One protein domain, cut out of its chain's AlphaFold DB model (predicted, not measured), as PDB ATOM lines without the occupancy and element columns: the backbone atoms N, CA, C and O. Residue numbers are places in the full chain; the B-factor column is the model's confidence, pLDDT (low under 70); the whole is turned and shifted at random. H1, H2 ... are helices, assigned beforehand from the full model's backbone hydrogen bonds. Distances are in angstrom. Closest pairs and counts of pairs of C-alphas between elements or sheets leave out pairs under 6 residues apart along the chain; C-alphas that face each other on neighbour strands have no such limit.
ATOM      1  N   LEU A  43      16.183 -10.042  30.036       83.81
ATOM      2  CA  LEU A  43      17.427 -10.282  30.779       83.81
ATOM      3  C   LEU A  43      17.392  -9.716  32.202       83.81
ATOM      4  O   LEU A  43      17.708 -10.428  33.150       83.81
ATOM      5  N   THR A  44      16.976  -8.460  32.360       86.12
ATOM      6  CA  THR A  44      16.895  -7.798  33.669       86.12
ATOM      7  C   THR A  44      15.891  -8.494  34.583       86.12
ATOM      8  O   THR A  44      16.186  -8.743  35.749       86.12
ATOM      9  N   ARG A  45      14.722  -8.871  34.048       87.31
ATOM     10  CA  ARG A  45      13.699  -9.618  34.795       87.31
ATOM     11  C   ARG A  45      14.212 -10.986  35.231       87.31
ATOM     12  O   ARG A  45      13.989 -11.372  36.372       87.31
ATOM     13  N   THR A  46      14.913 -11.708  34.358       87.94
ATOM     14  CA  THR A  46      15.486 -13.009  34.719       87.94
ATOM     15  C   THR A  46      16.584 -12.872  35.773       87.94
ATOM     16  O   THR A  46      16.604 -13.678  36.694       87.94
ATOM     17  N   TRP A  47      17.437 -11.842  35.709       88.88
ATOM     18  CA  TRP A  47      18.423 -11.563  36.764       88.88
ATOM     19  C   TRP A  47      17.750 -11.261  38.103       88.88
ATOM     20  O   TRP A  47      18.145 -11.831  39.115       88.88
ATOM     21  N   ALA A  48      16.710 -10.423  38.104       91.06
ATOM     22  CA  ALA A  48      15.958 -10.106  39.315       91.06
ATOM     23  C   ALA A  48      15.369 -11.374  39.952       91.06
ATOM     24  O   ALA A  48      15.612 -11.639  41.124       91.06
ATOM     25  N   LEU A  49      14.683 -12.206  39.160       89.00
ATOM     26  CA  LEU A  49      14.115 -13.471  39.636       89.00
ATOM     27  C   LEU A  49      15.187 -14.456  40.117       89.00
ATOM     28  O   LEU A  49      14.973 -15.150  41.106       89.00
ATOM     29  N   LEU A  50      16.337 -14.513  39.442       89.25
ATOM     30  CA  LEU A  50      17.448 -15.383  39.820       89.25
ATOM     31  C   LEU A  50      18.062 -14.967  41.162       89.25
ATOM     32  O   LEU A  50      18.317 -15.823  42.004       89.25
ATOM     33  N   ILE A  51      18.261 -13.664  41.375       89.75
ATOM     34  CA  ILE A  51      18.763 -13.119  42.641       89.75
ATOM     35  C   ILE A  51      17.754 -13.383  43.758       89.75
ATOM     36  O   ILE A  51      18.137 -13.876  44.813       89.75
ATOM     37  N   THR A  52      16.463 -13.127  43.524       91.00
ATOM     38  CA  THR A  52      15.411 -13.446  44.499       91.00
ATOM     39  C   THR A  52      15.404 -14.933  44.847       91.00
ATOM     40  O   THR A  52      15.357 -15.280  46.022       91.00
ATOM     41  N   ALA A  53      15.509 -15.817  43.851       87.19
ATOM     42  CA  ALA A  53      15.575 -17.256  44.081       87.19
ATOM     43  C   ALA A  53      16.825 -17.658  44.881       87.19
ATOM     44  O   ALA A  53      16.721 -18.477  45.786       87.19
ATOM     45  N   ALA A  54      17.986 -17.055  44.607       87.50
ATOM     46  CA  ALA A  54      19.209 -17.291  45.374       87.50
ATOM     47  C   ALA A  54      19.089 -16.810  46.830       87.50
ATOM     48  O   ALA A  54      19.539 -17.497  47.741       87.50
ATOM     49  N   ILE A  55      18.436 -15.666  47.062       88.88
ATOM     50  CA  ILE A  55      18.163 -15.160  48.412       88.88
ATOM     51  C   ILE A  55      17.236 -16.113  49.162       88.88
ATOM     52  O   ILE A  55      17.523 -16.428  50.308       88.88
ATOM     53  N   LEU A  56      16.156 -16.589  48.530       85.81
ATOM     54  CA  LEU A  56      15.202 -17.526  49.139       85.81
ATOM     55  C   LEU A  56      15.767 -18.943  49.309       85.81
ATOM     56  O   LEU A  56      15.304 -19.685  50.171       85.81
ATOM     57  N   TYR A  57      16.789 -19.311  48.539       81.94
ATOM     58  CA  TYR A  57      17.479 -20.589  48.688       81.94
ATOM     59  C   TYR A  57      18.213 -20.696  50.033       81.94
ATOM     60  O   TYR A  57      18.230 -21.764  50.639       81.94
ATOM     61  N   ILE A  58      18.763 -19.592  50.546       81.19
ATOM     62  CA  ILE A  58      19.460 -19.561  51.840       81.19
ATOM     63  C   ILE A  58      18.533 -19.972  53.004       81.19
ATOM     64  O   ILE A  58      18.836 -20.967  53.662       81.19
ATOM     65  N   PRO A  59      17.394 -19.294  53.265       78.38
ATOM     66  CA  PRO A  59      16.479 -19.703  54.320       78.38
ATOM     67  C   PRO A  59      15.845 -21.065  54.031       78.38
ATOM     68  O   PRO A  59      15.596 -21.790  54.977       78.38
ATOM     69  N   ALA A  60      15.642 -21.473  52.774       73.94
ATOM     70  CA  ALA A  60      15.115 -22.811  52.476       73.94
ATOM     71  C   ALA A  60      16.042 -23.957  52.933       73.94
ATOM     72  O   ALA A  60      15.557 -25.034  53.256       73.94
ATOM     73  N   ASN A  61      17.360 -23.732  52.978       71.12
ATOM     74  CA  ASN A  61      18.329 -24.724  53.462       71.12
ATOM     75  C   ASN A  61      18.655 -24.573  54.955       71.12
ATOM     76  O   ASN A  61      19.104 -25.531  55.579       71.12
ATOM     77  N   LEU A  62      18.474 -23.371  55.511       66.38
ATOM     78  CA  LEU A  62      18.803 -23.062  56.906       66.38
ATOM     79  C   LEU A  62      17.606 -23.164  57.853       66.38
ATOM     80  O   LEU A  62      17.801 -23.367  59.048       66.38
ATOM     81  N   LEU A  63      16.383 -22.988  57.352       59.97
ATOM     82  CA  LEU A  63      15.179 -23.088  58.164       59.97
ATOM     83  C   LEU A  63      14.715 -24.549  58.235       59.97
ATOM     84  O   LEU A  63      14.698 -25.243  57.216       59.97
ATOM     85  N   PRO A  64      14.309 -25.017  59.423       54.97
ATOM     86  CA  PRO A  64      13.757 -26.352  59.589       54.97
ATOM     87  C   PRO A  64      12.429 -26.451  58.830       54.97
ATOM     88  O   PRO A  64      11.496 -25.687  59.083       54.97
ATOM     89  N   ILE A  65      12.360 -27.380  57.875       54.19
ATOM     90  CA  ILE A  65      11.173 -27.598  57.036       54.19
ATOM     91  C   ILE A  65      10.121 -28.442  57.764       54.19
ATOM     92  O   ILE A  65       8.927 -28.221  57.572       54.19
ATOM     93  N   MET A  66      10.536 -29.372  58.631       48.50
ATOM     94  CA  MET A  66       9.636 -30.205  59.431       48.50
ATOM     95  C   MET A  66      10.241 -30.506  60.804       48.50
ATOM     96  O   MET A  66      11.420 -30.824  60.923       48.50
ATOM     97  N   THR A  67       9.414 -30.453  61.845       46.12
ATOM     98  CA  THR A  67       9.709 -31.047  63.151       46.12
ATOM     99  C   THR A  67       9.146 -32.465  63.170       46.12
ATOM    100  O   THR A  67       7.934 -32.666  63.255       46.12
ATOM    101  N   VAL A  68      10.009 -33.476  63.058       44.78
ATOM    102  CA  VAL A  68       9.580 -34.879  63.125       44.78
ATOM    103  C   VAL A  68       9.575 -35.305  64.594       44.78
ATOM    104  O   VAL A  68      10.617 -35.499  65.209       44.78
ATOM    105  N   ASN A  69       8.389 -35.406  65.194       39.62
ATOM    106  CA  ASN A  69       8.242 -35.912  66.559       39.62
ATOM    107  C   ASN A  69       8.237 -37.448  66.544       39.62
ATOM    108  O   ASN A  69       7.171 -38.061  66.499       39.62
ATOM    109  N   LEU A  70       9.412 -38.078  66.614       45.12
ATOM    110  CA  LEU A  70       9.521 -39.484  67.012       45.12
ATOM    111  C   LEU A  70       9.808 -39.557  68.519       45.12
ATOM    112  O   LEU A  70      10.804 -39.028  68.999       45.12
ATOM    113  N   PHE A  71       8.922 -40.218  69.268       41.31
ATOM    114  CA  PHE A  71       9.171 -40.669  70.646       41.31
ATOM    115  C   PHE A  71       9.660 -39.602  71.654       41.31
ATOM    116  O   PHE A  71      10.513 -39.869  72.493       41.31
ATOM    117  N   GLY A  72       9.075 -38.400  71.638       43.06
ATOM    118  CA  GLY A  72       9.220 -37.435  72.741       43.06
ATOM    119  C   GLY A  72      10.522 -36.623  72.778       43.06
ATOM    120  O   GLY A  72      10.661 -35.775  73.655       43.06
ATOM    121  N   SER A  73      11.434 -36.803  71.818       42.00
ATOM    122  CA  SER A  73      12.627 -35.965  71.634       42.00
ATOM    123  C   SER A  73      12.651 -35.384  70.218       42.00
ATOM    124  O   SER A  73      13.399 -35.837  69.355       42.00
ATOM    125  N   GLY A  74      11.781 -34.410  69.954       41.81
ATOM    126  CA  GLY A  74      11.731 -33.722  68.664       41.81
ATOM    127  C   GLY A  74      12.930 -32.791  68.502       41.81
ATOM    128  O   GLY A  74      12.906 -31.670  69.013       41.81
ATOM    129  N   MET A  75      13.973 -33.242  67.805       48.47
ATOM    130  CA  MET A  75      15.033 -32.352  67.338       48.47
ATOM    131  C   MET A  75      14.569 -31.659  66.047       48.47
ATOM    132  O   MET A  75      13.985 -32.307  65.174       48.47
ATOM    133  N   PRO A  76      14.740 -30.332  65.923       50.03
ATOM    134  CA  PRO A  76      14.388 -29.606  64.712       50.03
ATOM    135  C   PRO A  76      15.363 -29.969  63.585       50.03
ATOM    136  O   PRO A  76      16.371 -29.297  63.414       50.03
ATOM    137  N   ALA A  77      15.053 -31.005  62.807       53.50
ATOM    138  CA  ALA A  77      15.919 -31.440  61.720       53.50
ATOM    139  C   ALA A  77      15.845 -30.470  60.526       53.50
ATOM    140  O   ALA A  77      14.809 -30.296  59.875       53.50
ATOM    141  N   THR A  78      16.971 -29.837  60.207       64.06
ATOM    142  CA  THR A  78      17.173 -29.243  58.872       64.06
ATOM    143  C   THR A  78      17.224 -30.351  57.807       64.06
ATOM    144  O   THR A  78      17.458 -31.510  58.141       64.06
ATOM    145  N   ILE A  79      17.060 -30.037  56.509       66.38
ATOM    146  CA  ILE A  79      17.214 -31.051  55.435       66.38
ATOM    147  C   ILE A  79      18.558 -31.788  55.569       66.38
ATOM    148  O   ILE A  79      18.626 -33.003  55.405       66.38
ATOM    149  N   MET A  80      19.624 -31.058  55.907       66.94
ATOM    150  CA  MET A  80      20.957 -31.631  56.109       66.94
ATOM    151  C   MET A  80      21.009 -32.580  57.305       66.94
ATOM    152  O   MET A  80      21.634 -33.633  57.219       66.94
ATOM    153  N   GLU A  81      20.338 -32.235  58.396       65.56
ATOM    154  CA  GLU A  81      20.260 -33.078  59.588       65.56
ATOM    155  C   GLU A  81      19.442 -34.347  59.323       65.56
ATOM    156  O   GLU A  81      19.897 -35.436  59.659       65.56
ATOM    157  N   GLY A  82      18.330 -34.245  58.585       68.69
ATOM    158  CA  GLY A  82      17.554 -35.406  58.140       68.69
ATOM    159  C   GLY A  82      18.342 -36.345  57.215       68.69
ATOM    160  O   GLY A  82      18.255 -37.565  57.349       68.69
ATOM    161  N   VAL A  83      19.176 -35.807  56.312       70.62
ATOM    162  CA  VAL A  83      20.092 -36.620  55.485       70.62
ATOM    163  C   VAL A  83      21.113 -37.348  56.363       70.62
ATOM    164  O   VAL A  83      21.371 -38.530  56.142       70.62
ATOM    165  N   VAL A  84      21.681 -36.672  57.365       73.81
ATOM    166  CA  VAL A  84      22.643 -37.277  58.296       73.81
ATOM    167  C   VAL A  84      21.980 -38.371  59.135       73.81
ATOM    168  O   VAL A  84      22.557 -39.451  59.255       73.81
ATOM    169  N   GLU A  85      20.775 -38.156  59.661       71.88
ATOM    170  CA  GLU A  85      20.019 -39.183  60.394       71.88
ATOM    171  C   GLU A  85      19.724 -40.413  59.529       71.88
ATOM    172  O   GLU A  85      19.950 -41.541  59.966       71.88
ATOM    173  N   LEU A  86      19.301 -40.221  58.274       74.31
ATOM    174  CA  LEU A  86      19.051 -41.321  57.336       74.31
ATOM    175  C   LEU A  86      20.318 -42.129  57.020       74.31
ATOM    176  O   LEU A  86      20.242 -43.343  56.833       74.31
ATOM    177  N   VAL A  87      21.485 -41.479  56.976       76.56
ATOM    178  CA  VAL A  87      22.777 -42.170  56.830       76.56
ATOM    179  C   VAL A  87      23.097 -42.998  58.076       76.56
ATOM    180  O   VAL A  87      23.535 -44.136  57.937       76.56
ATOM    181  N   HIS A  88      22.845 -42.469  59.276       79.50
ATOM    182  CA  HIS A  88      23.037 -43.215  60.526       79.50
ATOM    183  C   HIS A  88      22.043 -44.376  60.683       79.50
ATOM    184  O   HIS A  88      22.362 -45.360  61.344       79.50
ATOM    185  N   ALA A  89      20.868 -44.290  60.058       78.50
ATOM    186  CA  ALA A  89      19.858 -45.347  60.025       78.50
ATOM    187  C   ALA A  89      20.129 -46.445  58.968       78.50
ATOM    188  O   ALA A  89      19.227 -47.224  58.665       78.50
ATOM    189  N   ASP A  90      21.328 -46.490  58.366       79.94
ATOM    190  CA  ASP A  90      21.704 -47.382  57.252       79.94
ATOM    191  C   ASP A  90      20.825 -47.235  55.983       79.94
ATOM    192  O   ASP A  90      20.888 -48.035  55.047       79.94
ATOM    193  N   MET A  91      20.044 -46.153  55.874       78.00
ATOM    194  CA  MET A  91      19.155 -45.851  54.741       78.00
ATOM    195  C   MET A  91      19.843 -44.975  53.681       78.00
ATOM    196  O   MET A  91      19.270 -44.016  53.151       78.00
ATOM    197  N   PHE A  92      21.080 -45.325  53.327       80.81
ATOM    198  CA  PHE A  92      21.929 -44.548  52.416       80.81
ATOM    199  C   PHE A  92      21.282 -44.173  51.061       80.81
ATOM    200  O   PHE A  92      21.419 -43.017  50.645       80.81
ATOM    201  N   PRO A  93      20.539 -45.063  50.361       81.88
ATOM    202  CA  PRO A  93      19.916 -44.708  49.083       81.88
ATOM    203  C   PRO A  93      18.900 -43.566  49.205       81.88
ATOM    204  O   PRO A  93      18.824 -42.710  48.328       81.88
ATOM    205  N   ILE A  94      18.142 -43.528  50.303       77.19
ATOM    206  CA  ILE A  94      17.095 -42.527  50.531       77.19
ATOM    207  C   ILE A  94      17.731 -41.189  50.913       77.19
ATOM    208  O   ILE A  94      17.364 -40.158  50.350       77.19
ATOM    209  N   ALA A  95      18.755 -41.214  51.773       74.75
ATOM    210  CA  ALA A  95      19.543 -40.031  52.112       74.75
ATOM    211  C   ALA A  95      20.125 -39.348  50.860       74.75
ATOM    212  O   ALA A  95      20.056 -38.126  50.716       74.75
ATOM    213  N   MET A  96      20.654 -40.140  49.919       80.75
ATOM    214  CA  MET A  96      21.204 -39.627  48.664       80.75
ATOM    215  C   MET A  96      20.133 -38.968  47.788       80.75
ATOM    216  O   MET A  96      20.384 -37.901  47.230       80.75
ATOM    217  N   VAL A  97      18.946 -39.572  47.670       81.25
ATOM    218  CA  VAL A  97      17.843 -39.010  46.875       81.25
ATOM    219  C   VAL A  97      17.410 -37.654  47.431       81.25
ATOM    220  O   VAL A  97      17.345 -36.695  46.664       81.25
ATOM    221  N   VAL A  98      17.202 -37.550  48.748       78.56
ATOM    222  CA  VAL A  98      16.814 -36.294  49.413       78.56
ATOM    223  C   VAL A  98      17.890 -35.221  49.223       78.56
ATOM    224  O   VAL A  98      17.596 -34.112  48.783       78.56
ATOM    225  N   PHE A  99      19.164 -35.554  49.454       81.25
ATOM    226  CA  PHE A  99      20.274 -34.615  49.252       81.25
ATOM    227  C   PHE A  99      20.347 -34.091  47.809       81.25
ATOM    228  O   PHE A  99      20.480 -32.886  47.566       81.25
ATOM    229  N   VAL A 100      20.248 -34.993  46.829       82.31
ATOM    230  CA  VAL A 100      20.312 -34.625  45.411       82.31
ATOM    231  C   VAL A 100      19.109 -33.768  45.015       82.31
ATOM    232  O   VAL A 100      19.288 -32.753  44.340       82.31
ATOM    233  N   ALA A 101      17.902 -34.141  45.443       77.38
ATOM    234  CA  ALA A 101      16.670 -33.439  45.098       77.38
ATOM    235  C   ALA A 101      16.594 -32.038  45.721       77.38
ATOM    236  O   ALA A 101      16.263 -31.081  45.019       77.38
ATOM    237  N   SER A 102      16.953 -31.892  46.997       75.06
ATOM    238  CA  SER A 102      16.752 -30.637  47.730       75.06
ATOM    239  C   SER A 102      17.914 -29.648  47.606       75.06
ATOM    240  O   SER A 102      17.691 -28.440  47.653       75.06
ATOM    241  N   ILE A 103      19.152 -30.122  47.420       80.81
ATOM    242  CA  ILE A 103      20.347 -29.255  47.407       80.81
ATOM    243  C   ILE A 103      20.966 -29.202  46.017       80.81
ATOM    244  O   ILE A 103      21.128 -28.130  45.419       80.81
ATOM    245  N   LEU A 104      21.322 -30.372  45.486       83.06
ATOM    246  CA  LEU A 104      22.103 -30.464  44.259       83.06
ATOM    247  C   LEU A 104      21.316 -29.912  43.058       83.06
ATOM    248  O   LEU A 104      21.814 -29.057  42.324       83.06
ATOM    249  N   VAL A 105      20.069 -30.352  42.881       82.44
ATOM    250  CA  VAL A 105      19.207 -29.969  41.752       82.44
ATOM    251  C   VAL A 105      18.903 -28.458  41.714       82.44
ATOM    252  O   VAL A 105      19.151 -27.843  40.666       82.44
ATOM    253  N   PRO A 106      18.435 -27.804  42.800       81.00
ATOM    254  CA  PRO A 106      18.203 -26.359  42.799       81.00
ATOM    255  C   PRO A 106      19.483 -25.550  42.568       81.00
ATOM    256  O   PRO A 106      19.464 -24.592  41.789       81.00
ATOM    257  N   THR A 107      20.611 -25.970  43.156       84.50
ATOM    258  CA  THR A 107      21.916 -25.319  42.958       84.50
ATOM    259  C   THR A 107      22.339 -25.369  41.492       84.50
ATOM    260  O   THR A 107      22.664 -24.335  40.904       84.50
ATOM    261  N   PHE A 108      22.262 -26.542  40.856       85.94
ATOM    262  CA  PHE A 108      22.572 -26.680  39.431       85.94
ATOM    263  C   PHE A 108      21.669 -25.816  38.551       85.94
ATOM    264  O   PHE A 108      22.146 -25.216  37.586       85.94
ATOM    265  N   LYS A 109      20.377 -25.711  38.878       83.88
ATOM    266  CA  LYS A 109      19.435 -24.869  38.133       83.88
ATOM    267  C   LYS A 109      19.781 -23.382  38.253       83.88
ATOM    268  O   LYS A 109      19.811 -22.694  37.232       83.88
ATOM    269  N   LEU A 110      20.081 -22.897  39.461       85.81
ATOM    270  CA  LEU A 110      20.490 -21.506  39.692       85.81
ATOM    271  C   LEU A 110      21.777 -21.175  38.930       85.81
ATOM    272  O   LEU A 110      21.811 -20.213  38.162       85.81
ATOM    273  N   VAL A 111      22.809 -22.012  39.073       86.75
ATOM    274  CA  VAL A 111      24.097 -21.826  38.386       86.75
ATOM    275  C   VAL A 111      23.927 -21.903  36.869       86.75
ATOM    276  O   VAL A 111      24.435 -21.050  36.143       86.75
ATOM    277  N   GLY A 112      23.165 -22.875  36.367       86.12
ATOM    278  CA  GLY A 112      22.924 -23.047  34.937       86.12
ATOM    279  C   GLY A 112      22.220 -21.845  34.301       86.12
ATOM    280  O   GLY A 112      22.633 -21.374  33.238       86.12
ATOM    281  N   ILE A 113      21.191 -21.303  34.962       86.62
ATOM    282  CA  ILE A 113      20.496 -20.093  34.496       86.62
ATOM    283  C   ILE A 113      21.427 -18.878  34.572       86.62
ATOM    284  O   ILE A 113      21.463 -18.102  33.618       86.62
ATOM    285  N   ALA A 114      22.218 -18.737  35.642       87.06
ATOM    286  CA  ALA A 114      23.202 -17.661  35.782       87.06
ATOM    287  C   ALA A 114      24.217 -17.663  34.629       87.06
ATOM    288  O   ALA A 114      24.450 -16.631  33.996       87.06
ATOM    289  N   LEU A 115      24.775 -18.836  34.307       85.25
ATOM    290  CA  LEU A 115      25.735 -19.011  33.216       85.25
ATOM    291  C   LEU A 115      25.111 -18.712  31.849       85.25
ATOM    292  O   LEU A 115      25.744 -18.057  31.016       85.25
ATOM    293  N   LEU A 116      23.865 -19.140  31.612       84.19
ATOM    294  CA  LEU A 116      23.130 -18.793  30.392       84.19
ATOM    295  C   LEU A 116      22.944 -17.279  30.261       84.19
ATOM    296  O   LEU A 116      23.220 -16.719  29.198       84.19
ATOM    297  N   LEU A 117      22.508 -16.614  31.333       84.44
ATOM    298  CA  LEU A 117      22.298 -15.167  31.350       84.44
ATOM    299  C   LEU A 117      23.602 -14.407  31.108       84.44
ATOM    300  O   LEU A 117      23.643 -13.506  30.268       84.44
ATOM    301  N   TYR A 118      24.678 -14.829  31.771       84.50
ATOM    302  CA  TYR A 118      26.011 -14.269  31.588       84.50
ATOM    303  C   TYR A 118      26.505 -14.431  30.143       84.50
ATOM    304  O   TYR A 118      26.962 -13.465  29.529       84.50
ATOM    305  N   SER A 119      26.349 -15.626  29.559       83.44
ATOM    306  CA  SER A 119      26.734 -15.921  28.170       83.44
ATOM    307  C   SER A 119      25.979 -15.053  27.158       83.44
ATOM    308  O   SER A 119      26.572 -14.531  26.207       83.44
ATOM    309  N   VAL A 120      24.674 -14.851  27.375       82.25
ATOM    310  CA  VAL A 120      23.844 -13.991  26.521       82.25
ATOM    311  C   VAL A 120      24.250 -12.523  26.653       82.25
ATOM    312  O   VAL A 120      24.389 -11.854  25.632       82.25
ATOM    313  N   GLN A 121      24.499 -12.032  27.868       82.69
ATOM    314  CA  GLN A 121      24.858 -10.633  28.116       82.69
ATOM    315  C   GLN A 121      26.249 -10.274  27.572       82.69
ATOM    316  O   GLN A 121      26.433  -9.220  26.965       82.69
ATOM    317  N   ARG A 122      27.229 -11.171  27.726       80.50
ATOM    318  CA  ARG A 122      28.604 -10.979  27.238       80.50
ATOM    319  C   ARG A 122      28.790 -11.271  25.748       80.50
ATOM    320  O   ARG A 122      29.921 -11.206  25.284       80.50
ATOM    321  N   HIS A 123      27.723 -11.598  25.011       73.38
ATOM    322  CA  HIS A 123      27.788 -11.945  23.583       73.38
ATOM    323  C   HIS A 123      28.868 -12.998  23.272       73.38
ATOM    324  O   HIS A 123      29.482 -12.983  22.211       73.38
ATOM    325  N   GLN A 124      29.099 -13.925  24.211       70.88
ATOM    326  CA  GLN A 124      30.120 -14.965  24.080       70.88
ATOM    327  C   GLN A 124      29.882 -15.778  22.796       70.88
ATOM    328  O   GLN A 124      28.719 -16.103  22.521       70.88
ATOM    329  N   PRO A 125      30.930 -16.174  22.046       60.56
ATOM    330  CA  PRO A 125      30.825 -16.926  20.792       60.56
ATOM    331  C   PRO A 125      30.434 -18.399  21.019       60.56
ATOM    332  O   PRO A 125      30.933 -19.311  20.371       60.56
ATOM    333  N   MET A 126      29.527 -18.661  21.959       64.19
ATOM    334  CA  MET A 126      28.904 -19.967  22.107       64.19
ATOM    335  C   MET A 126      27.855 -20.154  21.019       64.19
ATOM    336  O   MET A 126      26.992 -19.296  20.808       64.19
ATOM    337  N   SER A 127      27.892 -21.316  20.372       74.00
ATOM    338  CA  SER A 127      26.899 -21.687  19.370       74.00
ATOM    339  C   SER A 127      25.494 -21.664  19.975       74.00
ATOM    340  O   SER A 127      25.269 -22.160  21.084       74.00
ATOM    341  N   ALA A 128      24.513 -21.148  19.228       70.44
ATOM    342  CA  ALA A 128      23.108 -21.166  19.634       70.44
ATOM    343  C   ALA A 128      22.633 -22.583  20.018       70.44
ATOM    344  O   ALA A 128      21.824 -22.734  20.931       70.44
ATOM    345  N   ARG A 129      23.199 -23.629  19.393       72.38
ATOM    346  CA  ARG A 129      22.913 -25.034  19.725       72.38
ATOM    347  C   ARG A 129      23.363 -25.416  21.136       72.38
ATOM    348  O   ARG A 129      22.615 -26.091  21.832       72.38
ATOM    349  N   GLN A 130      24.538 -24.963  21.574       75.81
ATOM    350  CA  GLN A 130      25.053 -25.252  22.919       75.81
ATOM    351  C   GLN A 130      24.198 -24.576  23.994       75.81
ATOM    352  O   GLN A 130      23.862 -25.201  24.996       75.81
ATOM    353  N   ARG A 131      23.774 -23.328  23.755       76.88
ATOM    354  CA  ARG A 131      22.876 -22.604  24.669       76.88
ATOM    355  C   ARG A 131      21.519 -23.296  24.797       76.88
ATOM    356  O   ARG A 131      21.016 -23.443  25.905       76.88
ATOM    357  N   ILE A 132      20.954 -23.757  23.677       79.00
ATOM    358  CA  ILE A 132      19.693 -24.512  23.671       79.00
ATOM    359  C   ILE A 132      19.861 -25.850  24.393       79.00
ATOM    360  O   ILE A 132      18.996 -26.206  25.181       79.00
ATOM    361  N   LEU A 133      20.961 -26.576  24.169       78.69
ATOM    362  CA  LEU A 133      21.207 -27.856  24.836       78.69
ATOM    363  C   LEU A 133      21.327 -27.685  26.355       78.69
ATOM    364  O   LEU A 133      20.681 -28.416  27.099       78.69
ATOM    365  N   MET A 134      22.091 -26.686  26.805       77.94
ATOM    366  CA  MET A 134      22.251 -26.374  28.225       77.94
ATOM    367  C   MET A 134      20.918 -25.964  28.857       77.94
ATOM    368  O   MET A 134      20.553 -26.484  29.907       77.94
ATOM    369  N   TYR A 135      20.144 -25.110  28.180       79.12
ATOM    370  CA  TYR A 135      18.795 -24.756  28.621       79.12
ATOM    371  C   TYR A 135      17.880 -25.982  28.721       79.12
ATOM    372  O   TYR A 135      17.219 -26.170  29.737       79.12
ATOM    373  N   ARG A 136      17.891 -26.860  27.712       79.19
ATOM    374  CA  ARG A 136      17.050 -28.062  27.677       79.19
ATOM    375  C   ARG A 136      17.436 -29.070  28.755       79.19
ATOM    376  O   ARG A 136      16.566 -29.750  29.280       79.19
ATOM    377  N   PHE A 137      18.721 -29.158  29.095       80.69
ATOM    378  CA  PHE A 137      19.206 -29.993  30.192       80.69
ATOM    379  C   PHE A 137      18.739 -29.459  31.553       80.69
ATOM    380  O   PHE A 137      18.205 -30.216  32.361       80.69
ATOM    381  N   ILE A 138      18.851 -28.144  31.771       80.31
ATOM    382  CA  ILE A 138      18.349 -27.474  32.979       80.31
ATOM    383  C   ILE A 138      16.827 -27.640  33.106       80.31
ATOM    384  O   ILE A 138      16.322 -27.936  34.188       80.31
ATOM    385  N   GLU A 139      16.086 -27.463  32.012       77.75
ATOM    386  CA  GLU A 139      14.632 -27.641  31.976       77.75
ATOM    387  C   GLU A 139      14.235 -29.098  32.233       77.75
ATOM    388  O   GLU A 139      13.295 -29.359  32.983       77.75
ATOM    389  N   TRP A 140      14.978 -30.053  31.669       78.19
ATOM    390  CA  TRP A 140      14.748 -31.475  31.893       78.19
ATOM    391  C   TRP A 140      14.919 -31.839  33.369       78.19
ATOM    392  O   TRP A 140      13.982 -32.378  33.947       78.19
ATOM    393  N   ILE A 141      16.031 -31.452  34.006       73.69
ATOM    394  CA  ILE A 141      16.244 -31.638  35.453       73.69
ATOM    395  C   ILE A 141      15.139 -30.943  36.263       73.69
ATOM    396  O   ILE A 141      14.583 -31.517  37.196       73.69
ATOM    397  N   GLY A 142      14.767 -29.719  35.874       64.69
ATOM    398  CA  GLY A 142      13.722 -28.947  36.541       64.69
ATOM    399  C   GLY A 142      12.345 -29.616  36.535       64.69
ATOM    400  O   GLY A 142      11.589 -29.413  37.480       64.69
ATOM    401  N   ARG A 143      12.018 -30.432  35.522       66.75
ATOM    402  CA  ARG A 143      10.764 -31.208  35.479       66.75
ATOM    403  C   ARG A 143      10.725 -32.333  36.515       66.75
ATOM    404  O   ARG A 143       9.651 -32.621  37.028       66.75
ATOM    405  N   TRP A 144      11.869 -32.934  36.840       62.91
ATOM    406  CA  TRP A 144      11.971 -33.966  37.879       62.91
ATOM    407  C   TRP A 144      11.934 -33.380  39.294       62.91
ATOM    408  O   TRP A 144      11.508 -34.055  40.220       62.91
ATOM    409  N   SER A 145      12.293 -32.106  39.470       60.28
ATOM    410  CA  SER A 145      12.229 -31.428  40.773       60.28
ATOM    411  C   SER A 145      10.804 -31.293  41.333       60.28
ATOM    412  O   SER A 145      10.652 -31.176  42.540       60.28
ATOM    413  N   MET A 146       9.760 -31.316  40.494       63.97
ATOM    414  CA  MET A 146       8.361 -31.271  40.961       63.97
ATOM    415  C   MET A 146       7.858 -32.636  41.461       63.97
ATOM    416  O   MET A 146       6.798 -32.711  42.074       63.97
ATOM    417  N   LEU A 147       8.613 -33.712  41.207       57.22
ATOM    418  CA  LEU A 147       8.294 -35.063  41.671       57.22
ATOM    419  C   LEU A 147       8.427 -35.181  43.202       57.22
ATOM    420  O   LEU A 147       7.739 -35.996  43.800       57.22
ATOM    421  N   ASP A 148       9.215 -34.300  43.828       54.88
ATOM    422  CA  ASP A 148       9.425 -34.204  45.285       54.88
ATOM    423  C   ASP A 148       8.129 -33.894  46.076       54.88
ATOM    424  O   ASP A 148       8.056 -34.122  47.271       54.88
ATOM    425  N   ILE A 149       7.073 -33.396  45.415       58.72
ATOM    426  CA  ILE A 149       5.749 -33.163  46.034       58.72
ATOM    427  C   ILE A 149       4.882 -34.437  46.062       58.72
ATOM    428  O   ILE A 149       3.902 -34.501  46.801       58.72
ATOM    429  N   PHE A 150       5.184 -35.427  45.216       50.62
ATOM    430  CA  PHE A 150       4.341 -36.612  45.012       50.62
ATOM    431  C   PHE A 150       4.802 -37.852  45.794       50.62
ATOM    432  O   PHE A 150       4.187 -38.909  45.643       50.62
TER     433      PHE A 150
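Overview. This is residues 43 to 150 of the 151 residues of the protein "Paraquat-inducible protein A" of Pseudomonas sp. HMSC065H01 (UniProt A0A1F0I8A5). One long helix, H3, makes the core of an elongated all-helix domain, with H1 along one side of it and H4 along another, both running opposite ways to it. Short H2 folds back against the beginning of H3, and residues 69 to 74 of the long loop between H1 and H2 stick out at that end, adding to the length. The printed part has 108 residues, with four named helices in the order H1, H2, H3, H4 and no named strand. It is loose, with a radius of gyration of the C-alphas of 17.5 A, and a rod in outline, spanning 58 by 26 by 22 A.

Arrangement. H1, residues 43 to 62, touches H3, residues 92 to 121, at a shallow tilt of 24 degrees, opposite ways; their closest C-alphas, those of Leu 50 and Leu 110, are 6.8 A apart. H2, residues 79 to 88, is close to H1 but not clearly touching, with the C-alphas of Asn 61 and Ile 79 closest at 6.7 A. H2 and H3 form a helical hairpin and touch, H3 with residues 92 to 102 alone; the closest C-alphas are those of Val 83 and Ala 95, 4.8 A apart. They run opposite ways at 36 degrees, only just a steep tilt. H3 has a kink of 31 degrees near residue 99. H3 and H4, residues 128 to 149, form another helical hairpin and touch, with the C-alphas of Lys 109 and Ile 138 closest at 5.9 A. They run opposite ways at a shallow tilt of 34 degrees, only just short of steep. H3 is the hub, touching the three other helices; H4 is apart from H1 and from H2. The helix packing is only just mostly aligned, with 2 of the 3 touching pairs at a shallow tilt. In H2 every O i to N i+4 pair is within hydrogen-bond range; the counts are 14 of 16 in H1, 24 of 26 in H3 and 13 of 18 in H4.

Along the chain. H1 begins at C-alpha 43, (17.427, -10.282, 30.779), and is 29.1 A long from first to last C-alpha. H2 has 10 residues. H3 is 41.8 A long and begins at C-alpha 92, (21.929, -44.548, 52.416). H4 is 33.8 A long and ends at C-alpha 149, (5.749, -33.163, 46.034).

Size, cuts and confidence. The two C-alphas farthest apart, those of Gly 72 and Pro 125, are 59.9 A apart. Residues 69 to 74 and 122 to 127 stand free; the body without them spans 47 by 24 by 21 A. The printed part has no cut. The link from H1 to H2, 16 residues, is long; that from H2 to H3 is tight, and that from H3 to H4 is short. The mean pLDDT of the printed part is 73.4, with residues 62 to 82, 125 to 126 and 142 to 150 under 70.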